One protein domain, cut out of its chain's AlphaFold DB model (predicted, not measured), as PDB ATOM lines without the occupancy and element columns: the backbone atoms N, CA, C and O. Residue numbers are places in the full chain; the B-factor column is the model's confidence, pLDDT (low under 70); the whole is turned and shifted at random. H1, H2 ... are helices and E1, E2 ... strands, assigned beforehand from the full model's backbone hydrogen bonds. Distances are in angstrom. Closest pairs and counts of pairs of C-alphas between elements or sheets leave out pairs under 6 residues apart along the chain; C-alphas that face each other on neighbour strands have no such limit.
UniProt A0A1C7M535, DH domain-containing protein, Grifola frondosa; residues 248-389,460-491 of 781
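Overview. This is residues 248 to 389 and 460 to 491 of the 781 residues of the protein "DH domain-containing protein" of Grifola frondosa (UniProt A0A1C7M535). One seven-stranded sheet, strongly twisted and curled round helix H2, makes the body of this domain. Helix H4 packs on the sheet along E2, H5 runs beside the first part of H2, and short H1 and H3 lie at the margins. The printed part has 174 residues, in the order H1, E1 to E7, H2, H3, H4, H5; across the antiparallel sheet the order is E4, E3, E2, E1, E7, E6, E5. The class is mixed, helices and strands, and the whole is compact, with a radius of gyration of the C-alphas of 15.9 A and spans of 47 by 39 by 35 A.

Along the chain. Find C-alpha 256 at (215.968, 168.075, 269.391), where H1, residues 256 to 261, begins. E1, residues 265 to 276, runs 26.3 A and bends by 80 degrees at residue 270. Next come E2, residues 291 to 298, 21.0 A long, and E3, residues 302 to 308. E4, residues 315 to 322, bends by 66 degrees at residue 318. Then find E5 at residues 326 to 330, E6 at 341 to 346 and E7 at 349 to 354. H2, residues 358 to 372, spans 21.4 A. H3 is residues 385 to 389, H4 residues 462 to 472, and H5, residues 478 to 489, ends with C-alpha 489 at (193.015, 137.633, 257.285).

Arrangement. E1 to E4 and E5 to E7 form two meanders, each strand the antiparallel neighbour of the one before. Look at N 295 and O 269, 2.8 A apart, in the hairpin E1 and E2, and at N 274 and O 352, 2.9 A, between E1 and E7. H2 is on the sheet; its closest C-alphas to E1 are those of Ala 367 and Leu 267, 7.1 A. H4 is over E2 at a height over the sheet of 8.9 A, along the strands at 24 degrees on the local plane. H4 and H5 give two layers, helices on one face of the sheet. H5 touches H2, with residues 479 to 484 alone, at a shallow tilt of 14 degrees, opposite ways; the closest C-alphas, of Cys 480 and Glu 360, are 5.7 A apart. H3 only grazes the sheet with residues 385 to 387, and H1 is not on it. Every O i to N i+4 pair is within hydrogen-bond range in H1, H2, H4 and H5; H3 has 0 of 1, and 0 of 2 for O i to N i+3.

Size, cuts and confidence. The farthest C-alphas, of Pro 251 and Arg 490, are 48.4 A apart. Residues 390 to 459 are not printed, and C-alphas 389 and 460 are 22.6 A apart across that cut. The links E1 to E2 and H2 to H3 are long. Mean pLDDT of the printed part is 93.6; residue 251 and residues 281 to 285 are under 70.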
ATOM      1  N   ALA A 248     216.398 169.884 260.709       76.75
ATOM      2  CA  ALA A 248     216.847 170.947 259.820       76.75
ATOM      3  C   ALA A 248     217.508 172.050 260.657       76.75
ATOM      4  O   ALA A 248     216.927 172.501 261.638       76.75
ATOM      5  N   LEU A 249     218.689 172.522 260.248       73.81
ATOM      6  CA  LEU A 249     219.466 173.564 260.944       73.81
ATOM      7  C   LEU A 249     218.882 174.989 260.784       73.81
ATOM      8  O   LEU A 249     219.618 175.969 260.810       73.81
ATOM      9  N   GLY A 250     217.572 175.120 260.571       72.25
ATOM     10  CA  GLY A 250     216.901 176.406 260.375       72.25
ATOM     11  C   GLY A 250     216.183 176.895 261.638       72.25
ATOM     12  O   GLY A 250     215.724 176.068 262.424       72.25
ATOM     13  N   PRO A 251     215.999 178.219 261.808       68.31
ATOM     14  CA  PRO A 251     215.309 178.802 262.966       68.31
ATOM     15  C   PRO A 251     213.839 178.367 263.089       68.31
ATOM     16  O   PRO A 251     213.275 178.407 264.175       68.31
ATOM     17  N   SER A 252     213.229 177.915 261.990       74.38
ATOM     18  CA  SER A 252     211.843 177.425 261.946       74.38
ATOM     19  C   SER A 252     211.735 175.894 261.992       74.38
ATOM     20  O   SER A 252     210.658 175.350 261.763       74.38
ATOM     21  N   GLY A 253     212.850 175.184 262.195       86.50
ATOM     22  CA  GLY A 253     212.882 173.724 262.242       86.50
ATOM     23  C   GLY A 253     212.456 173.163 263.599       86.50
ATOM     24  O   GLY A 253     212.556 173.826 264.628       86.50
ATOM     25  N   LEU A 254     212.022 171.902 263.613       93.19
ATOM     26  CA  LEU A 254     211.916 171.136 264.857       93.19
ATOM     27  C   LEU A 254     213.302 171.053 265.505       93.19
ATOM     28  O   LEU A 254     214.262 170.681 264.831       93.19
ATOM     29  N   THR A 255     213.405 171.363 266.796       93.69
ATOM     30  CA  THR A 255     214.639 171.184 267.572       93.69
ATOM     31  C   THR A 255     214.632 169.834 268.288       93.69
ATOM     32  O   THR A 255     213.574 169.257 268.554       93.69
ATOM     33  N   ILE A 256     215.821 169.317 268.613       93.75
ATOM     34  CA  ILE A 256     215.968 168.075 269.391       93.75
ATOM     35  C   ILE A 256     215.314 168.235 270.769       93.75
ATOM     36  O   ILE A 256     214.591 167.347 271.212       93.75
ATOM     37  N   GLU A 257     215.525 169.386 271.412       94.31
ATOM     38  CA  GLU A 257     214.949 169.715 272.720       94.31
ATOM     39  C   GLU A 257     213.420 169.738 272.682       94.31
ATOM     40  O   GLU A 257     212.772 169.152 273.550       94.31
ATOM     41  N   PHE A 258     212.837 170.344 271.643       95.81
ATOM     42  CA  PHE A 258     211.392 170.355 271.456       95.81
ATOM     43  C   PHE A 258     210.842 168.934 271.303       95.81
ATOM     44  O   PHE A 258     209.916 168.554 272.017       95.81
ATOM     45  N   VAL A 259     211.438 168.122 270.421       96.50
ATOM     46  CA  VAL A 259     211.013 166.729 270.209       96.50
ATOM     47  C   VAL A 259     211.136 165.907 271.491       96.50
ATOM     48  O   VAL A 259     210.247 165.114 271.785       96.50
ATOM     49  N   ALA A 260     212.191 166.114 272.282       95.50
ATOM     50  CA  ALA A 260     212.327 165.479 273.590       95.50
ATOM     51  C   ALA A 260     211.218 165.923 274.564       95.50
ATOM     52  O   ALA A 260     210.705 165.099 275.322       95.50
ATOM     53  N   SER A 261     210.797 167.193 274.509       96.75
ATOM     54  CA  SER A 261     209.717 167.736 275.347       96.75
ATOM     55  C   SER A 261     208.316 167.209 274.995       96.75
ATOM     56  O   SER A 261     207.425 167.263 275.841       96.75
ATOM     57  N   LEU A 262     208.115 166.648 273.791       96.94
ATOM     58  CA  LEU A 262     206.846 166.016 273.391       96.94
ATOM     59  C   LEU A 262     206.508 164.773 274.232       96.94
ATOM     60  O   LEU A 262     205.353 164.348 274.287       96.94
ATOM     61  N   GLY A 263     207.510 164.171 274.877       96.06
ATOM     62  CA  GLY A 263     207.340 162.989 275.708       96.06
ATOM     63  C   GLY A 263     207.051 161.723 274.897       96.06
ATOM     64  O   GLY A 263     207.680 161.438 273.878       96.06
ATOM     65  N   VAL A 264     206.132 160.902 275.404       96.38
ATOM     66  CA  VAL A 264     205.848 159.572 274.853       96.38
ATOM     67  C   VAL A 264     204.891 159.681 273.671       96.38
ATOM     68  O   VAL A 264     203.796 160.226 273.796       96.38
ATOM     69  N   CYS A 265     205.274 159.096 272.539       97.69
ATOM     70  CA  CYS A 265     204.404 158.923 271.386       97.69
ATOM     71  C   CYS A 265     203.229 158.008 271.767       97.69
ATOM     72  O   CYS A 265     203.422 156.847 272.145       97.69
ATOM     73  N   VAL A 266     202.012 158.538 271.662       97.31
ATOM     74  CA  VAL A 266     200.756 157.854 271.998       97.31
ATOM     75  C   VAL A 266     200.364 156.897 270.878       97.31
ATOM     76  O   VAL A 266     200.087 155.724 271.128       97.31
ATOM     77  N   LEU A 267     200.403 157.377 269.633       98.25
ATOM     78  CA  LEU A 267     200.041 156.590 268.458       98.25
ATOM     79  C   LEU A 267     201.028 156.831 267.316       98.25
ATOM     80  O   LEU A 267     201.328 157.972 266.975       98.25
ATOM     81  N   ALA A 268     201.525 155.748 266.724       98.44
ATOM     82  CA  ALA A 268     202.453 155.767 265.606       98.44
ATOM     83  C   ALA A 268     201.955 154.845 264.489       98.44
ATOM     84  O   ALA A 268     201.607 153.688 264.722       98.44
ATOM     85  N   GLY A 269     201.952 155.339 263.255       98.31
ATOM     86  CA  GLY A 269     201.540 154.552 262.096       98.31
ATOM     87  C   GLY A 269     201.834 155.258 260.781       98.31
ATOM     88  O   GLY A 269     202.667 156.160 260.724       98.31
ATOM     89  N   ALA A 270     201.162 154.844 259.709       98.38
ATOM     90  CA  ALA A 270     201.303 155.447 258.388       98.38
ATOM     91  C   ALA A 270     199.938 155.661 257.732       98.38
ATOM     92  O   ALA A 270     199.063 154.802 257.838       98.38
ATOM     93  N   MET A 271     199.770 156.788 257.043       98.31
ATOM     94  CA  MET A 271     198.492 157.207 256.456       98.31
ATOM     95  C   MET A 271     198.688 157.963 255.135       98.31
ATOM     96  O   MET A 271     199.742 158.560 254.894       98.31
ATOM     97  N   ASP A 272     197.668 157.935 254.271       98.06
ATOM     98  CA  ASP A 272     197.590 158.836 253.116       98.06
ATOM     99  C   ASP A 272     197.207 160.239 253.625       98.06
ATOM    100  O   ASP A 272     196.214 160.395 254.331       98.06
ATOM    101  N   VAL A 273     197.973 161.260 253.245       98.06
ATOM    102  CA  VAL A 273     197.776 162.660 253.646       98.06
ATOM    103  C   VAL A 273     197.551 163.519 252.407       98.06
ATOM    104  O   VAL A 273     198.394 163.551 251.505       98.06
ATOM    105  N   VAL A 274     196.436 164.242 252.372       96.62
ATOM    106  CA  VAL A 274     196.120 165.265 251.369       96.62
ATOM    107  C   VAL A 274     195.972 166.599 252.087       96.62
ATOM    108  O   VAL A 274     195.162 166.726 252.999       96.62
ATOM    109  N   ARG A 275     196.747 167.603 251.675       94.50
ATOM    110  CA  ARG A 275     196.563 168.988 252.120       94.50
ATOM    111  C   ARG A 275     195.747 169.712 251.063       94.50
ATOM    112  O   ARG A 275     196.178 169.776 249.911       94.50
ATOM    113  N   HIS A 276     194.584 170.220 251.449       91.50
ATOM    114  CA  HIS A 276     193.783 171.064 250.574       91.50
ATOM    115  C   HIS A 276     194.337 172.493 250.629       91.50
ATOM    116  O   HIS A 276     194.713 172.952 251.713       91.50
ATOM    117  N   PRO A 277     194.466 173.185 249.482       84.38
ATOM    118  CA  PRO A 277     194.824 174.596 249.487       84.38
ATOM    119  C   PRO A 277     193.763 175.377 250.269       84.38
ATOM    120  O   PRO A 277     192.575 175.057 250.191       84.38
ATOM    121  N   SER A 278     194.200 176.379 251.035       81.94
ATOM    122  CA  SER A 278     193.284 177.267 251.755       81.94
ATOM    123  C   SER A 278     192.301 177.903 250.771       81.94
ATOM    124  O   SER A 278     192.685 178.251 249.655       81.94
ATOM    125  N   VAL A 279     191.039 178.065 251.182       73.50
ATOM    126  CA  VAL A 279     189.954 178.641 250.357       73.50
ATOM    127  C   VAL A 279     190.312 180.043 249.848       73.50
ATOM    128  O   VAL A 279     189.833 180.461 248.795       73.50
ATOM    129  N   LEU A 280     191.187 180.743 250.573       73.62
ATOM    130  CA  LEU A 280     191.680 182.073 250.223       73.62
ATOM    131  C   LEU A 280     192.655 182.066 249.039       73.62
ATOM    132  O   LEU A 280     192.797 183.080 248.359       73.62
ATOM    133  N   HIS A 281     193.294 180.934 248.749       68.19
ATOM    134  CA  HIS A 281     194.160 180.799 247.588       68.19
ATOM    135  C   HIS A 281     193.364 180.205 246.435       68.19
ATOM    136  O   HIS A 281     192.970 179.036 246.451       68.19
ATOM    137  N   THR A 282     193.124 181.032 245.413       66.00
ATOM    138  CA  THR A 282     192.517 180.594 244.157       66.00
ATOM    139  C   THR A 282     193.277 179.360 243.671       66.00
ATOM    140  O   THR A 282     194.508 179.412 243.601       66.00
ATOM    141  N   PRO A 283     192.599 178.236 243.381       58.50
ATOM    142  CA  PRO A 283     193.272 177.011 243.001       58.50
ATOM    143  C   PRO A 283     193.974 177.238 241.663       58.50
ATOM    144  O   PRO A 283     193.392 177.043 240.597       58.50
ATOM    145  N   GLY A 284     195.254 177.617 241.707       64.38
ATOM    146  CA  GLY A 284     196.173 177.290 240.631       64.38
ATOM    147  C   GLY A 284     195.984 175.800 240.371       64.38
ATOM    148  O   GLY A 284     195.862 175.034 241.326       64.38
ATOM    149  N   SER A 285     195.847 175.406 239.108       63.44
ATOM    150  CA  SER A 285     195.328 174.113 238.632       63.44
ATOM    151  C   SER A 285     196.174 172.873 239.000       63.44
ATOM    152  O   SER A 285     196.296 171.930 238.216       63.44
ATOM    153  N   GLY A 286     196.820 172.872 240.162       72.56
ATOM    154  CA  GLY A 286     197.615 171.798 240.707       72.56
ATOM    155  C   GLY A 286     196.747 170.595 241.043       72.56
ATOM    156  O   GLY A 286     195.741 170.674 241.746       72.56
ATOM    157  N   GLN A 287     197.167 169.444 240.537       80.50
ATOM    158  CA  GLN A 287     196.563 168.169 240.870       80.50
ATOM    159  C   GLN A 287     196.771 167.865 242.362       80.50
ATOM    160  O   GLN A 287     197.910 167.761 242.824       80.50
ATOM    161  N   LEU A 288     195.678 167.673 243.112       89.94
ATOM    162  CA  LEU A 288     195.745 167.183 244.490       89.94
ATOM    163  C   LEU A 288     196.428 165.808 244.505       89.94
ATOM    164  O   LEU A 288     196.046 164.888 243.776       89.94
ATOM    165  N   ARG A 289     197.456 165.651 245.336       93.62
ATOM    166  CA  ARG A 289     198.210 164.400 245.450       93.62
ATOM    167  C   ARG A 289     198.268 163.963 246.900       93.62
ATOM    168  O   ARG A 289     198.766 164.699 247.748       93.62
ATOM    169  N   ALA A 290     197.818 162.739 247.155       96.12
ATOM    170  CA  ALA A 290     198.010 162.102 248.443       96.12
ATOM    171  C   ALA A 290     199.482 161.692 248.600       96.12
ATOM    172  O   ALA A 290     200.101 161.150 247.677       96.12
ATOM    173  N   LYS A 291     200.051 161.963 249.773       97.50
ATOM    174  CA  LYS A 291     201.389 161.522 250.184       97.50
ATOM    175  C   LYS A 291     201.235 160.454 251.258       97.50
ATOM    176  O   LYS A 291     200.477 160.659 252.193       97.50
ATOM    177  N   TYR A 292     201.965 159.345 251.151       98.12
ATOM    178  CA  TYR A 292     201.981 158.339 252.213       98.12
ATOM    179  C   TYR A 292     203.086 158.688 253.202       98.12
ATOM    180  O   TYR A 292     204.266 158.654 252.840       98.12
ATOM    181  N   LEU A 293     202.700 159.094 254.407       98.56
ATOM    182  CA  LEU A 293     203.606 159.609 255.430       98.56
ATOM    183  C   LEU A 293     203.520 158.747 256.690       98.56
ATOM    184  O   LEU A 293     202.478 158.161 256.981       98.56
ATOM    185  N   GLY A 294     204.621 158.696 257.438       98.50
ATOM    186  CA  GLY A 294     204.581 158.273 258.832       98.50
ATOM    187  C   GLY A 294     203.896 159.348 259.665       98.50
ATOM    188  O   GLY A 294     204.088 160.535 259.405       98.50
ATOM    189  N   ALA A 295     203.097 158.938 260.637       98.62
ATOM    190  CA  ALA A 295     202.360 159.817 261.527       98.62
ATOM    191  C   ALA A 295     202.652 159.435 262.977       98.62
ATOM    192  O   ALA A 295     202.571 158.257 263.332       98.62
ATOM    193  N   PHE A 296     202.977 160.432 263.794       98.69
ATOM    194  CA  PHE A 296     203.234 160.295 265.223       98.69
ATOM    195  C   PHE A 296     202.371 161.301 265.984       98.69
ATOM    196  O   PHE A 296     202.414 162.499 265.698       98.69
ATOM    197  N   LEU A 297     201.588 160.803 266.934       98.56
ATOM    198  CA  LEU A 297     200.694 161.575 267.787       98.56
ATOM    199  C   LEU A 297     201.229 161.572 269.216       98.56
ATOM    200  O   LEU A 297     201.517 160.505 269.763       98.56
ATOM    201  N   TYR A 298     201.334 162.749 269.820       98.31
ATOM    202  CA  TYR A 298     201.833 162.942 271.181       98.31
ATOM    203  C   TYR A 298     200.729 163.465 272.104       98.31
ATOM    204  O   TYR A 298     199.714 164.001 271.648       98.31
ATOM    205  N   GLY A 299     200.933 163.296 273.412       97.19
ATOM    206  CA  GLY A 299     200.009 163.791 274.433       97.19
ATOM    207  C   GLY A 299     199.809 165.305 274.331       97.19
ATOM    208  O   GLY A 299     200.741 166.026 273.987       97.19
ATOM    209  N   GLY A 300     198.587 165.771 274.593       96.81
ATOM    210  CA  GLY A 300     198.173 167.167 274.410       96.81
ATOM    211  C   GLY A 300     197.816 167.542 272.968       96.81
ATOM    212  O   GLY A 300     197.465 168.688 272.710       96.81
ATOM    213  N   GLY A 301     197.907 166.600 272.022       97.75
ATOM    214  CA  GLY A 301     197.469 166.803 270.643       97.75
ATOM    215  C   GLY A 301     198.543 167.310 269.685       97.75
ATOM    216  O   GLY A 301     198.201 167.908 268.675       97.75
ATOM    217  N   TYR A 302     199.834 167.086 269.937       98.38
ATOM    218  CA  TYR A 302     200.859 167.442 268.949       98.38
ATOM    219  C   TYR A 302     201.016 166.346 267.885       98.38
ATOM    220  O   TYR A 302     201.190 165.170 268.218       98.38
ATOM    221  N   MET A 303     200.978 166.716 266.601       98.38
ATOM    222  CA  MET A 303     201.049 165.779 265.477       98.38
ATOM    223  C   MET A 303     202.298 166.018 264.622       98.38
ATOM    224  O   MET A 303     202.554 167.130 264.161       98.38
ATOM    225  N   LEU A 304     203.062 164.951 264.367       98.31
ATOM    226  CA  LEU A 304     204.199 164.931 263.445       98.31
ATOM    227  C   LEU A 304     203.898 164.021 262.253       98.31
ATOM    228  O   LEU A 304     203.668 162.824 262.413       98.31
ATOM    229  N   LEU A 305     203.975 164.572 261.045       98.44
ATOM    230  CA  LEU A 305     203.919 163.839 259.786       98.44
ATOM    231  C   LEU A 305     205.298 163.843 259.132       98.44
ATOM    232  O   LEU A 305     205.857 164.900 258.826       98.44
ATOM    233  N   VAL A 306     205.842 162.658 258.882       98.31
ATOM    234  CA  VAL A 306     207.212 162.470 258.404       98.31
ATOM    235  C   VAL A 306     207.258 161.699 257.096       98.31
ATOM    236  O   VAL A 306     206.480 160.780 256.839       98.31
ATOM    237  N   LYS A 307     208.233 162.029 256.258       97.94
ATOM    238  CA  LYS A 307     208.615 161.195 255.124       97.94
ATOM    239  C   LYS A 307     209.697 160.224 255.577       97.94
ATOM    240  O   LYS A 307     210.767 160.628 256.026       97.94
ATOM    241  N   VAL A 308     209.438 158.937 255.390       97.81
ATOM    242  CA  VAL A 308     210.399 157.877 255.698       97.81
ATOM    243  C   VAL A 308     211.362 157.720 254.522       97.81
ATOM    244  O   VAL A 308     210.950 157.438 253.392       97.81
ATOM    245  N   THR A 309     212.652 157.944 254.762       96.62
ATOM    246  CA  THR A 309     213.685 157.812 253.725       96.62
ATOM    247  C   THR A 309     213.896 156.349 253.325       96.62
ATOM    248  O   THR A 309     213.467 155.406 253.999       96.62
ATOM    249  N   LYS A 310     214.566 156.126 252.189       93.19
ATOM    250  CA  LYS A 310     214.910 154.772 251.743       93.19
ATOM    251  C   LYS A 310     215.828 154.109 252.774       93.19
ATOM    252  O   LYS A 310     216.909 154.610 253.051       93.19
ATOM    253  N   GLY A 311     215.392 152.973 253.311       90.94
ATOM    254  CA  GLY A 311     216.100 152.241 254.366       90.94
ATOM    255  C   GLY A 311     215.529 152.437 255.771       90.94
ATOM    256  O   GLY A 311     215.989 151.757 256.681       90.94
ATOM    257  N   GLY A 312     214.542 153.321 255.964       91.12
ATOM    258  CA  GLY A 312     213.772 153.412 257.213       91.12
ATOM    259  C   GLY A 312     214.520 153.971 258.426       91.12
ATOM    260  O   GLY A 312     213.960 154.020 259.512       91.12
ATOM    261  N   ARG A 313     215.779 154.395 258.260       94.12
ATOM    262  CA  ARG A 313     216.627 154.873 259.366       94.12
ATOM    263  C   ARG A 313     216.528 156.370 259.631       94.12
ATOM    264  O   ARG A 313     216.948 156.802 260.691       94.12
ATOM    265  N   VAL A 314     216.014 157.146 258.678       96.94
ATOM    266  CA  VAL A 314     215.900 158.604 258.796       96.94
ATOM    267  C   VAL A 314     214.484 159.040 258.428       96.94
ATOM    268  O   VAL A 314     213.945 158.612 257.399       96.94
ATOM    269  N   TYR A 315     213.897 159.885 259.267       97.94
ATOM    270  CA  TYR A 315     212.566 160.463 259.148       97.94
ATOM    271  C   TYR A 315     212.702 161.959 258.873       97.94
ATOM    272  O   TYR A 315     213.185 162.708 259.710       97.94
ATOM    273  N   GLU A 316     212.282 162.404 257.694       96.81
ATOM    274  CA  GLU A 316     212.278 163.823 257.328       96.81
ATOM    275  C   GLU A 316     210.938 164.445 257.744       96.81
ATOM    276  O   GLU A 316     209.913 164.074 257.156       96.81
ATOM    277  N   PRO A 317     210.898 165.386 258.704       97.00
ATOM    278  CA  PRO A 317     209.664 166.076 259.060       97.00
ATOM    279  C   PRO A 317     209.065 166.801 257.854       97.00
ATOM    280  O   PRO A 317     209.762 167.500 257.118       97.00
ATOM    281  N   ARG A 318     207.766 166.601 257.620       95.94
ATOM    282  CA  ARG A 318     207.014 167.264 256.543       95.94
ATOM    283  C   ARG A 318     205.961 168.202 257.090       95.94
ATOM    284  O   ARG A 318     205.835 169.301 256.567       95.94
ATOM    285  N   HIS A 319     205.253 167.767 258.127       96.25
ATOM    286  CA  HIS A 319     204.335 168.617 258.862       96.25
ATOM    287  C   HIS A 319     204.490 168.379 260.362       96.25
ATOM    288  O   HIS A 319     204.659 167.246 260.802       96.25
ATOM    289  N   TRP A 320     204.443 169.453 261.129       97.25
ATOM    290  CA  TRP A 320     204.368 169.480 262.583       97.25
ATOM    291  C   TRP A 320     203.434 170.613 262.990       97.25
ATOM    292  O   TRP A 320     203.534 171.718 262.442       97.25
ATOM    293  N   PHE A 321     202.479 170.306 263.861       97.62
ATOM    294  CA  PHE A 321     201.475 171.253 264.334       97.62
ATOM    295  C   PHE A 321     200.764 170.711 265.579       97.62
ATOM    296  O   PHE A 321     200.613 169.497 265.741       97.62
ATOM    297  N   SER A 322     200.304 171.623 266.433       97.56
ATOM    298  CA  SER A 322     199.336 171.322 267.485       97.56
ATOM    299  C   SER A 322     197.938 171.144 266.884       97.56
ATOM    300  O   SER A 322     197.532 171.902 266.001       97.56
ATOM    301  N   LEU A 323     197.201 170.144 267.366       97.88
ATOM    302  CA  LEU A 323     195.790 169.915 267.050       97.88
ATOM    303  C   LEU A 323     194.860 170.836 267.855       97.88
ATOM    304  O   LEU A 323     193.650 170.810 267.644       97.88
ATOM    305  N   ALA A 324     195.392 171.675 268.749       96.31
ATOM    306  CA  ALA A 324     194.599 172.705 269.404       96.31
ATOM    307  C   ALA A 324     193.976 173.645 268.352       96.31
ATOM    308  O   ALA A 324     194.672 174.214 267.509       96.31
ATOM    309  N   GLY A 325     192.648 173.787 268.394       95.31
ATOM    310  CA  GLY A 325     191.891 174.564 267.406       95.31
ATOM    311  C   GLY A 325     191.661 173.852 266.067       95.31
ATOM    312  O   GLY A 325     191.265 174.509 265.105       95.31
ATOM    313  N   PHE A 326     191.920 172.542 265.985       97.75
ATOM    314  CA  PHE A 326     191.468 171.702 264.879       97.75
ATOM    315  C   PHE A 326     190.223 170.909 265.268       97.75
ATOM    316  O   PHE A 326     190.206 170.211 266.281       97.75
ATOM    317  N   ASP A 327     189.228 170.941 264.394       97.62
ATOM    318  CA  ASP A 327     188.073 170.063 264.425       97.62
ATOM    319  C   ASP A 327     188.389 168.770 263.673       97.62
ATOM    320  O   ASP A 327     188.864 168.779 262.528       97.62
ATOM    321  N   VAL A 328     188.106 167.643 264.323       97.88
ATOM    322  CA  VAL A 328     188.212 166.308 263.731       97.88
ATOM    323  C   VAL A 328     186.852 165.950 263.154       97.88
ATOM    324  O   VAL A 328     185.907 165.676 263.889       97.88
ATOM    325  N   VAL A 329     186.744 165.957 261.828       97.62
ATOM    326  CA  VAL A 329     185.486 165.680 261.132       97.62
ATOM    327  C   VAL A 329     185.546 164.288 260.524       97.62
ATOM    328  O   VAL A 329     186.335 164.023 259.610       97.62
ATOM    329  N   ASP A 330     184.701 163.394 261.030       97.12
ATOM    330  CA  ASP A 330     184.482 162.097 260.408       97.12
ATOM    331  C   ASP A 330     183.741 162.288 259.075       97.12
ATOM    332  O   ASP A 330     182.705 162.950 259.008       97.12
ATOM    333  N   ILE A 331     184.288 161.718 258.001       93.88
ATOM    334  CA  ILE A 331     183.587 161.604 256.728       93.88
ATOM    335  C   ILE A 331     183.231 160.152 256.494       93.88
ATOM    336  O   ILE A 331     184.084 159.295 256.225       93.88
ATOM    337  N   GLU A 332     181.934 159.900 256.560       90.19
ATOM    338  CA  GLU A 332     181.354 158.606 256.278       90.19
ATOM    339  C   GLU A 332     180.987 158.458 254.796       90.19
ATOM    340  O   GLU A 332     180.667 159.412 254.083       90.19
ATOM    341  N   GLY A 333     181.026 157.210 254.330       82.00
ATOM    342  CA  GLY A 333     180.337 156.791 253.116       82.00
ATOM    343  C   GLY A 333     180.804 157.429 251.808       82.00
ATOM    344  O   GLY A 333     181.984 157.400 251.437       82.00
ATOM    345  N   ASP A 334     179.813 157.887 251.043       80.38
ATOM    346  CA  ASP A 334     179.931 158.112 249.610       80.38
ATOM    347  C   ASP A 334     180.625 159.428 249.225       80.38
ATOM    348  O   ASP A 334     181.109 159.541 248.091       80.38
ATOM    349  N   ASP A 335     180.732 160.362 250.167       85.88
ATOM    350  CA  ASP A 335     181.305 161.694 249.961       85.88
ATOM    351  C   ASP A 335     182.818 161.743 250.236       85.88
ATOM    352  O   ASP A 335     183.508 162.673 249.812       85.88
ATOM    353  N   ALA A 336     183.370 160.706 250.873       89.62
ATOM    354  CA  ALA A 336     184.799 160.603 251.121       89.62
ATOM    355  C   ALA A 336     185.579 160.429 249.806       89.62
ATOM    356  O   ALA A 336     185.441 159.434 249.086       89.62
ATOM    357  N   SER A 337     186.465 161.384 249.507       91.06
ATOM    358  CA  SER A 337     187.363 161.307 248.346       91.06
ATOM    359  C   SER A 337     188.430 160.214 248.487       91.06
ATOM    360  O   SER A 337     188.949 159.721 247.483       91.06
ATOM    361  N   LEU A 338     188.737 159.813 249.725       93.50
ATOM    362  CA  LEU A 338     189.601 158.689 250.057       93.50
ATOM    363  C   LEU A 338     188.859 157.718 250.996       93.50
ATOM    364  O   LEU A 338     188.192 158.169 251.929       93.50
ATOM    365  N   PRO A 339     188.978 156.394 250.794       94.12
ATOM    366  CA  PRO A 339     188.408 155.397 251.697       94.12
ATOM    367  C   PRO A 339     188.988 155.549 253.103       94.12
ATOM    368  O   PRO A 339     190.184 155.796 253.250       94.12
ATOM    369  N   TYR A 340     188.141 155.369 254.117       95.56
ATOM    370  CA  TYR A 340     188.529 155.437 255.531       95.56
ATOM    371  C   TYR A 340     189.270 156.735 255.885       95.56
ATOM    372  O   TYR A 340     190.216 156.726 256.675       95.56
ATOM    373  N   SER A 341     188.840 157.844 255.277       96.81
ATOM    374  CA  SER A 341     189.384 159.164 255.573       96.81
ATOM    375  C   SER A 341     188.575 159.925 256.612       96.81
ATOM    376  O   SER A 341     187.396 159.647 256.826       96.81
ATOM    377  N   PHE A 342     189.249 160.857 257.270       98.00
ATOM    378  CA  PHE A 342     188.702 161.861 258.172       98.00
ATOM    379  C   PHE A 342     189.468 163.169 257.946       98.00
ATOM    380  O   PHE A 342     190.560 163.175 257.360       98.00
ATOM    381  N   HIS A 343     188.876 164.288 258.342       97.62
ATOM    382  CA  HIS A 343     189.437 165.614 258.127       97.62
ATOM    383  C   HIS A 343     189.904 166.245 259.435       97.62
ATOM    384  O   HIS A 343     189.295 166.047 260.480       97.62
ATOM    385  N   LEU A 344     190.974 167.028 259.337       97.81
ATOM    386  CA  LEU A 344     191.403 167.985 260.344       97.81
ATOM    387  C   LEU A 344     191.209 169.382 259.756       97.81
ATOM    388  O   LEU A 344     191.861 169.737 258.767       97.81
ATOM    389  N   CYS A 345     190.303 170.150 260.351       96.94
ATOM    390  CA  CYS A 345     189.937 171.491 259.910       96.94
ATOM    391  C   CYS A 345     190.251 172.485 261.025       96.94
ATOM    392  O   CYS A 345     189.671 172.395 262.094       96.94
ATOM    393  N   GLY A 346     191.164 173.425 260.804       94.94
ATOM    394  CA  GLY A 346     191.545 174.374 261.849       94.94
ATOM    395  C   GLY A 346     192.602 175.351 261.372       94.94
ATOM    396  O   GLY A 346     193.388 175.033 260.480       94.94
ATOM    397  N   ASN A 347     192.620 176.554 261.948       92.00
ATOM    398  CA  ASN A 347     193.623 177.584 261.648       92.00
ATOM    399  C   ASN A 347     193.755 177.914 260.143       92.00
ATOM    400  O   ASN A 347     194.857 178.114 259.646       92.00
ATOM    401  N   GLY A 348     192.644 177.902 259.395       92.31
ATOM    402  CA  GLY A 348     192.653 178.128 257.940       92.31
ATOM    403  C   GLY A 348     193.234 176.970 257.114       92.31
ATOM    404  O   GLY A 348     193.370 177.078 255.895       92.31
ATOM    405  N   HIS A 349     193.560 175.846 257.750       93.88
ATOM    406  CA  HIS A 349     194.110 174.666 257.104       93.88
ATOM    407  C   HIS A 349     193.107 173.520 257.088       93.88
ATOM    408  O   HIS A 349     192.357 173.287 258.038       93.88
ATOM    409  N   HIS A 350     193.139 172.764 255.993       95.38
ATOM    410  CA  HIS A 350     192.307 171.589 255.806       95.38
ATOM    411  C   HIS A 350     193.175 170.408 255.371       95.38
ATOM    412  O   HIS A 350     193.706 170.366 254.256       95.38
ATOM    413  N   LEU A 351     193.346 169.446 256.278       97.00
ATOM    414  CA  LEU A 351     194.048 168.196 256.011       97.00
ATOM    415  C   LEU A 351     193.048 167.049 255.946       97.00
ATOM    416  O   LEU A 351     192.182 166.911 256.801       97.00
ATOM    417  N   GLN A 352     193.207 166.191 254.951       97.38
ATOM    418  CA  GLN A 352     192.502 164.927 254.853       97.38
ATOM    419  C   GLN A 352     193.490 163.788 255.090       97.38
ATOM    420  O   GLN A 352     194.477 163.645 254.365       97.38
ATOM    421  N   LEU A 353     193.200 162.976 256.100       98.19
ATOM    422  CA  LEU A 353     193.994 161.825 256.508       98.19
ATOM    423  C   LEU A 353     193.205 160.556 256.203       98.19
ATOM    424  O   LEU A 353     192.006 160.515 256.462       98.19
ATOM    425  N   ALA A 354     193.844 159.525 255.651       97.69
ATOM    426  CA  ALA A 354     193.191 158.245 255.381       97.69
ATOM    427  C   ALA A 354     193.997 157.057 255.915       97.69
ATOM    428  O   ALA A 354     195.175 156.885 255.582       97.69
ATOM    429  N   ALA A 355     193.332 156.232 256.725       97.88
ATOM    430  CA  ALA A 355     193.878 154.997 257.283       97.88
ATOM    431  C   ALA A 355     193.834 153.842 256.262       97.88
ATOM    432  O   ALA A 355     193.203 153.945 255.207       97.88
ATOM    433  N   ALA A 356     194.490 152.712 256.561       97.38
ATOM    434  CA  ALA A 356     194.494 151.563 255.651       97.38
ATOM    435  C   ALA A 356     193.162 150.802 255.645       97.38
ATOM    436  O   ALA A 356     192.810 150.178 254.641       97.38
ATOM    437  N   CYS A 357     192.426 150.851 256.755       96.81
ATOM    438  CA  CYS A 357     191.147 150.175 256.946       96.81
ATOM    439  C   CYS A 357     190.251 150.945 257.931       96.81
ATOM    440  O   CYS A 357     190.717 151.831 258.650       96.81
ATOM    441  N   HIS A 358     188.961 150.599 257.973       96.56
ATOM    442  CA  HIS A 358     187.988 151.274 258.835       96.56
ATOM    443  C   HIS A 358     188.322 151.196 260.337       96.56
ATOM    444  O   HIS A 358     188.326 152.247 260.975       96.56
ATOM    445  N   PRO A 359     188.680 150.037 260.929       97.75
ATOM    446  CA  PRO A 359     188.959 150.020 262.362       97.75
ATOM    447  C   PRO A 359     190.246 150.786 262.712       97.75
ATOM    448  O   PRO A 359     190.332 151.382 263.780       97.75
ATOM    449  N   GLU A 360     191.217 150.878 261.794       98.25
ATOM    450  CA  GLU A 360     192.394 151.731 261.995       98.25
ATOM    451  C   GLU A 360     192.026 153.222 262.001       98.25
ATOM    452  O   GLU A 360     192.563 153.967 262.816       98.25
ATOM    453  N   LYS A 361     191.084 153.663 261.154       98.19
ATOM    454  CA  LYS A 361     190.531 155.029 261.222       98.19
ATOM    455  C   LYS A 361     189.947 155.311 262.608       98.19
ATOM    456  O   LYS A 361     190.265 156.346 263.189       98.19
ATOM    457  N   MET A 362     189.159 154.384 263.155       98.12
ATOM    458  CA  MET A 362     188.566 154.544 264.489       98.12
ATOM    459  C   MET A 362     189.633 154.642 265.585       98.12
ATOM    460  O   MET A 362     189.506 155.478 266.476       98.12
ATOM    461  N   ILE A 363     190.716 153.860 265.487       98.44
ATOM    462  CA  ILE A 363     191.863 153.959 266.404       98.44
ATOM    463  C   ILE A 363     192.485 155.360 266.352       98.44
ATOM    464  O   ILE A 363     192.730 155.949 267.402       98.44
ATOM    465  N   TRP A 364     192.712 155.910 265.155       98.62
ATOM    466  CA  TRP A 364     193.272 157.258 265.001       98.62
ATOM    467  C   TRP A 364     192.365 158.341 265.578       98.62
ATOM    468  O   TRP A 364     192.841 159.173 266.343       98.62
ATOM    469  N   MET A 365     191.073 158.334 265.246       98.38
ATOM    470  CA  MET A 365     190.138 159.352 265.738       98.38
ATOM    471  C   MET A 365     189.965 159.277 267.256       98.38
ATOM    472  O   MET A 365     190.010 160.307 267.925       98.38
ATOM    473  N   SER A 366     189.830 158.066 267.806       98.50
ATOM    474  CA  SER A 366     189.745 157.853 269.254       98.50
ATOM    475  C   SER A 366     190.991 158.389 269.961       98.50
ATOM    476  O   SER A 366     190.877 159.182 270.892       98.50
ATOM    477  N   ALA A 367     192.182 158.045 269.458       98.38
ATOM    478  CA  ALA A 367     193.439 158.517 270.031       98.38
ATOM    479  C   ALA A 367     193.591 160.040 269.935       98.38
ATOM    480  O   ALA A 367     194.084 160.652 270.876       98.38
ATOM    481  N   ILE A 368     193.164 160.665 268.830       98.56
ATOM    482  CA  ILE A 368     193.181 162.128 268.688       98.56
ATOM    483  C   ILE A 368     192.285 162.783 269.746       98.56
ATOM    484  O   ILE A 368     192.729 163.704 270.429       98.56
ATOM    485  N   ASN A 369     191.059 162.290 269.922       98.19
ATOM    486  CA  ASN A 369     190.136 162.821 270.925       98.19
ATOM    487  C   ASN A 369     190.680 162.643 272.351       98.19
ATOM    488  O   ASN A 369     190.588 163.561 273.164       98.19
ATOM    489  N   GLU A 370     191.299 161.497 272.640       97.94
ATOM    490  CA  GLU A 370     191.932 161.227 273.933       97.94
ATOM    491  C   GLU A 370     193.079 162.207 274.217       97.94
ATOM    492  O   GLU A 370     193.121 162.812 275.288       97.94
ATOM    493  N   VAL A 371     193.991 162.429 273.260       97.62
ATOM    494  CA  VAL A 371     195.124 163.341 273.491       97.62
ATOM    495  C   VAL A 371     194.718 164.810 273.530       97.62
ATOM    496  O   VAL A 371     195.410 165.586 274.184       97.62
ATOM    497  N   LEU A 372     193.621 165.196 272.872       97.38
ATOM    498  CA  LEU A 372     193.057 166.548 272.960       97.38
ATOM    499  C   LEU A 372     192.436 166.832 274.334       97.38
ATOM    500  O   LEU A 372     192.401 167.986 274.756       97.38
ATOM    501  N   ALA A 373     191.990 165.800 275.056       97.12
ATOM    502  CA  ALA A 373     191.543 165.932 276.443       97.12
ATOM    503  C   ALA A 373     192.713 166.110 277.433       97.12
ATOM    504  O   ALA A 373     192.506 166.496 278.585       97.12
ATOM    505  N   MET A 374     193.950 165.838 277.005       96.94
ATOM    506  CA  MET A 374     195.146 166.023 277.822       96.94
ATOM    507  C   MET A 374     195.667 167.458 277.707       96.94
ATOM    508  O   MET A 374     195.646 168.069 276.643       96.94
ATOM    509  N   ARG A 375     196.222 167.992 278.798       96.31
ATOM    510  CA  ARG A 375     196.898 169.293 278.762       96.31
ATOM    511  C   ARG A 375     198.231 169.181 277.998       96.31
ATOM    512  O   ARG A 375     199.025 168.301 278.337       96.31
ATOM    513  N   PRO A 376     198.523 170.086 277.044       96.38
ATOM    514  CA  PRO A 376     199.847 170.204 276.438       96.38
ATOM    515  C   PRO A 376     200.951 170.365 277.487       96.38
ATOM    516  O   PRO A 376     200.847 171.213 278.377       96.38
ATOM    517  N   SER A 377     202.004 169.555 277.378       95.25
ATOM    518  CA  SER A 377     203.159 169.573 278.292       95.25
ATOM    519  C   SER A 377     204.489 169.876 277.601       95.25
ATOM    520  O   SER A 377     205.522 169.909 278.267       95.25
ATOM    521  N   TRP A 378     204.489 170.052 276.278       95.94
ATOM    522  CA  TRP A 378     205.693 170.383 275.521       95.94
ATOM    523  C   TRP A 378     206.131 171.829 275.775       95.94
ATOM    524  O   TRP A 378     205.337 172.681 276.174       95.94
ATOM    525  N   MET A 379     207.408 172.113 275.534       95.56
ATOM    526  CA  MET A 379     208.018 173.428 275.754       95.56
ATOM    527  C   MET A 379     208.630 173.937 274.457       95.56
ATOM    528  O   MET A 379     209.075 173.125 273.660       95.56
ATOM    529  N   ASN A 380     208.731 175.255 274.274       93.19
ATOM    530  CA  ASN A 380     209.359 175.868 273.093       93.19
ATOM    531  C   ASN A 380     208.714 175.420 271.769       93.19
ATOM    532  O   ASN A 380     209.410 174.995 270.847       93.19
ATOM    533  N   GLU A 381     207.379 175.479 271.693       94.88
ATOM    534  CA  GLU A 381     206.644 175.087 270.487       94.88
ATOM    535  C   GLU A 381     207.139 175.873 269.259       94.88
ATOM    536  O   GLU A 381     207.077 177.107 269.258       94.88
ATOM    537  N   PRO A 382     207.653 175.191 268.218       94.06
ATOM    538  CA  PRO A 382     208.094 175.858 267.008       94.06
ATOM    539  C   PRO A 382     206.885 176.348 266.215       94.06
ATOM    540  O   PRO A 382     205.775 175.826 266.339       94.06
ATOM    541  N   LEU A 383     207.116 177.310 265.321       93.62
ATOM    542  CA  LEU A 383     206.076 177.753 264.399       93.62
ATOM    543  C   LEU A 383     205.536 176.553 263.604       93.62
ATOM    544  O   LEU A 383     206.308 175.762 263.048       93.62
ATOM    545  N   SER A 384     204.208 176.435 263.542       94.50
ATOM    546  CA  SER A 384     203.542 175.375 262.792       94.50
ATOM    547  C   SER A 384     204.016 175.364 261.340       94.50
ATOM    548  O   SER A 384     203.963 176.374 260.633       94.50
ATOM    549  N   SER A 385     204.410 174.185 260.859       93.88
ATOM    550  CA  SER A 385     204.771 173.980 259.448       93.88
ATOM    551  C   SER A 385     203.656 174.355 258.467       93.88
ATOM    552  O   SER A 385     203.928 174.593 257.293       93.88
ATOM    553  N   LEU A 386     202.399 174.380 258.924       92.12
ATOM    554  CA  LEU A 386     201.254 174.697 258.076       92.12
ATOM    555  C   LEU A 386     201.180 176.196 257.754       92.12
ATOM    556  O   LEU A 386     200.742 176.540 256.658       92.12
ATOM    557  N   GLN A 387     201.686 177.046 258.657       89.81
ATOM    558  CA  GLN A 387     201.731 178.507 258.514       89.81
ATOM    559  C   GLN A 387     202.963 178.987 257.730       89.81
ATOM    560  O   GLN A 387     202.927 180.035 257.090       89.81
ATOM    561  N   ALA A 388     204.066 178.230 257.763       82.06
ATOM    562  CA  ALA A 388     205.321 178.625 257.117       82.06
ATOM    563  C   ALA A 388     205.215 178.739 255.582       82.06
ATOM    564  O   ALA A 388     205.913 179.545 254.969       82.06
ATOM    565  N   ASP A 389     204.330 177.953 254.964       70.38
ATOM    566  CA  ASP A 389     204.187 177.887 253.504       70.38
ATOM    567  C   ASP A 389     203.531 179.149 252.910       70.38
ATOM    568  O   ASP A 389     203.782 179.497 251.760       70.38
ATOM    569  N   PRO A 460     199.550 157.323 246.469       95.75
ATOM    570  CA  PRO A 460     200.836 156.642 246.552       95.75
ATOM    571  C   PRO A 460     200.723 155.179 246.126       95.75
ATOM    572  O   PRO A 460     199.827 154.470 246.577       95.75
ATOM    573  N   SER A 461     201.689 154.711 245.330       95.31
ATOM    574  CA  SER A 461     201.725 153.314 244.899       95.31
ATOM    575  C   SER A 461     201.932 152.356 246.073       95.31
ATOM    576  O   SER A 461     202.583 152.688 247.069       95.31
ATOM    577  N   THR A 462     201.471 151.113 245.921       94.31
ATOM    578  CA  THR A 462     201.661 150.041 246.914       94.31
ATOM    579  C   THR A 462     203.125 149.865 247.329       94.31
ATOM    580  O   THR A 462     203.402 149.633 248.501       94.31
ATOM    581  N   GLN A 463     204.074 150.031 246.401       96.06
ATOM    582  CA  GLN A 463     205.505 149.932 246.702       96.06
ATOM    583  C   GLN A 463     205.978 151.046 247.648       96.06
ATOM    584  O   GLN A 463     206.758 150.783 248.561       96.06
ATOM    585  N   VAL A 464     205.496 152.279 247.454       96.25
ATOM    586  CA  VAL A 464     205.798 153.398 248.361       96.25
ATOM    587  C   VAL A 464     205.203 153.122 249.739       96.25
ATOM    588  O   VAL A 464     205.881 153.346 250.740       96.25
ATOM    589  N   ARG A 465     203.979 152.577 249.799       97.06
ATOM    590  CA  ARG A 465     203.343 152.216 251.072       97.06
ATOM    591  C   ARG A 465     204.133 151.166 251.846       97.06
ATOM    592  O   ARG A 465     204.493 151.405 252.994       97.06
ATOM    593  N   GLN A 466     204.500 150.072 251.182       96.50
ATOM    594  CA  GLN A 466     205.315 149.008 251.773       96.50
ATOM    595  C   GLN A 466     206.673 149.518 252.267       96.50
ATOM    596  O   GLN A 466     207.124 149.119 253.335       96.50
ATOM    597  N   GLN A 467     207.320 150.422 251.524       97.19
ATOM    598  CA  GLN A 467     208.595 151.006 251.944       97.19
ATOM    599  C   GLN A 467     208.456 151.814 253.244       97.19
ATOM    600  O   GLN A 467     209.302 151.698 254.131       97.19
ATOM    601  N   VAL A 468     207.418 152.649 253.346       97.81
ATOM    602  CA  VAL A 468     207.156 153.463 254.542       97.81
ATOM    603  C   VAL A 468     206.801 152.568 255.727       97.81
ATOM    604  O   VAL A 468     207.380 152.733 256.795       97.81
ATOM    605  N   GLU A 469     205.923 151.582 255.531       97.25
ATOM    606  CA  GLU A 469     205.535 150.618 256.569       97.25
ATOM    607  C   GLU A 469     206.727 149.817 257.083       97.25
ATOM    608  O   GLU A 469     206.924 149.713 258.290       97.25
ATOM    609  N   GLN A 470     207.577 149.319 256.183       97.25
ATOM    610  CA  GLN A 470     208.788 148.602 256.569       97.25
ATOM    611  C   GLN A 470     209.737 149.487 257.390       97.25
ATOM    612  O   GLN A 470     210.353 149.007 258.336       97.25
ATOM    613  N   GLY A 471     209.850 150.775 257.050       97.38
ATOM    614  CA  GLY A 471     210.681 151.725 257.794       97.38
ATOM    615  C   GLY A 471     210.086 152.213 259.120       97.38
ATOM    616  O   GLY A 471     210.788 152.876 259.882       97.38
ATOM    617  N   LEU A 472     208.817 151.899 259.395       97.75
ATOM    618  CA  LEU A 472     208.125 152.221 260.647       97.75
ATOM    619  C   LEU A 472     207.810 150.981 261.487       97.75
ATOM    620  O   LEU A 472     207.284 151.128 262.582       97.75
ATOM    621  N   HIS A 473     208.099 149.774 260.999       97.06
ATOM    622  CA  HIS A 473     207.634 148.518 261.593       97.06
ATOM    623  C   HIS A 473     207.979 148.365 263.086       97.06
ATOM    624  O   HIS A 473     207.217 147.774 263.841       97.06
ATOM    625  N   ASP A 474     209.119 148.890 263.526       96.50
ATOM    626  CA  ASP A 474     209.593 148.810 264.911       96.50
ATOM    627  C   ASP A 474     209.064 149.916 265.837       96.50
ATOM    628  O   ASP A 474     209.126 149.776 267.059       96.50
ATOM    629  N   VAL A 475     208.520 150.994 265.271       97.62
ATOM    630  CA  VAL A 475     207.886 152.095 266.012       97.62
ATOM    631  C   VAL A 475     206.366 152.109 265.857       97.62
ATOM    632  O   VAL A 475     205.700 152.869 266.551       97.62
ATOM    633  N   PHE A 476     205.812 151.271 264.981       97.44
ATOM    634  CA  PHE A 476     204.382 151.175 264.704       97.44
ATOM    635  C   PHE A 476     203.600 150.763 265.955       97.44
ATOM    636  O   PHE A 476     203.995 149.853 266.690       97.44
ATOM    637  N   SER A 477     202.451 151.395 266.177       97.56
ATOM    638  CA  SER A 477     201.549 151.012 267.256       97.56
ATOM    639  C   SER A 477     200.904 149.658 266.978       97.56
ATOM    640  O   SER A 477     200.342 149.412 265.908       97.56
ATOM    641  N   GLU A 478     200.945 148.787 267.983       96.25
ATOM    642  CA  GLU A 478     200.477 147.403 267.888       96.25
ATOM    643  C   GLU A 478     198.999 147.309 267.499       96.25
ATOM    644  O   GLU A 478     198.659 146.507 266.636       96.25
ATOM    645  N   ASN A 479     198.145 148.198 268.022       97.06
ATOM    646  CA  ASN A 479     196.716 148.253 267.686       97.06
ATOM    647  C   ASN A 479     196.463 148.462 266.185       97.06
ATOM    648  O   ASN A 479     195.536 147.884 265.612       97.06
ATOM    649  N   CYS A 480     197.289 149.273 265.522       97.94
ATOM    650  CA  CYS A 480     197.162 149.497 264.088       97.94
ATOM    651  C   CYS A 480     197.682 148.287 263.291       97.94
ATOM    652  O   CYS A 480     197.046 147.884 262.318       97.94
ATOM    653  N   LEU A 481     198.791 147.664 263.717       97.06
ATOM    654  CA  LEU A 481     199.316 146.446 263.082       97.06
ATOM    655  C   LEU A 481     198.348 145.262 263.209       97.06
ATOM    656  O   LEU A 481     198.079 144.587 262.216       97.06
ATOM    657  N   SER A 482     197.805 145.022 264.405       97.69
ATOM    658  CA  SER A 482     196.881 143.917 264.683       97.69
ATOM    659  C   SER A 482     195.587 144.061 263.888       97.69
ATOM    660  O   SER A 482     195.128 143.103 263.268       97.69
ATOM    661  N   THR A 483     195.052 145.281 263.808       97.81
ATOM    662  CA  THR A 483     193.875 145.588 262.993       97.81
ATOM    663  C   THR A 483     194.130 145.323 261.512       97.81
ATOM    664  O   THR A 483     193.325 144.663 260.856       97.81
ATOM    665  N   ARG A 484     195.262 145.789 260.970       97.31
ATOM    666  CA  ARG A 484     195.619 145.535 259.566       97.31
ATOM    667  C   ARG A 484     195.777 144.043 259.284       97.31
ATOM    668  O   ARG A 484     195.280 143.570 258.265       97.31
ATOM    669  N   ALA A 485     196.416 143.303 260.190       96.94
ATOM    670  CA  ALA A 485     196.564 141.855 260.077       96.94
ATOM    671  C   ALA A 485     195.203 141.139 260.098       96.94
ATOM    672  O   ALA A 485     194.969 140.247 259.285       96.94
ATOM    673  N   LEU A 486     194.279 141.562 260.968       97.38
ATOM    674  CA  LEU A 486     192.925 141.012 261.043       97.38
ATOM    675  C   LEU A 486     192.139 141.248 259.744       97.38
ATOM    676  O   LEU A 486     191.526 140.319 259.224       97.38
ATOM    677  N   VAL A 487     192.181 142.468 259.206       96.69
ATOM    678  CA  VAL A 487     191.527 142.818 257.932       96.69
ATOM    679  C   VAL A 487     192.127 142.004 256.784       96.69
ATOM    680  O   VAL A 487     191.397 141.432 255.977       96.69
ATOM    681  N   GLN A 488     193.451 141.843 256.768       95.38
ATOM    682  CA  GLN A 488     194.130 141.013 255.777       95.38
ATOM    683  C   GLN A 488     193.728 139.531 255.873       95.38
ATOM    684  O   GLN A 488     193.576 138.875 254.844       95.38
ATOM    685  N   MET A 489     193.519 138.999 257.083       96.88
ATOM    686  CA  MET A 489     193.015 137.633 257.285       96.88
ATOM    687  C   MET A 489     191.571 137.441 256.809       96.88
ATOM    688  O   MET A 489     191.195 136.320 256.477       96.88
ATOM    689  N   ARG A 490     190.773 138.513 256.753       96.44
ATOM    690  CA  ARG A 490     189.415 138.509 256.186       96.44
ATOM    691  C   ARG A 490     189.393 138.671 254.664       96.44
ATOM    692  O   ARG A 490     188.319 138.802 254.090       96.44
ATOM    693  N   GLU A 491     190.563 138.674 254.022       93.69
ATOM    694  CA  GLU A 491     190.730 138.917 252.582       93.69
ATOM    695  C   GLU A 491     190.199 140.290 252.123       93.69
ATOM    696  O   GLU A 491     190.012 140.538 250.931       93.69
TER     697      GLU A 491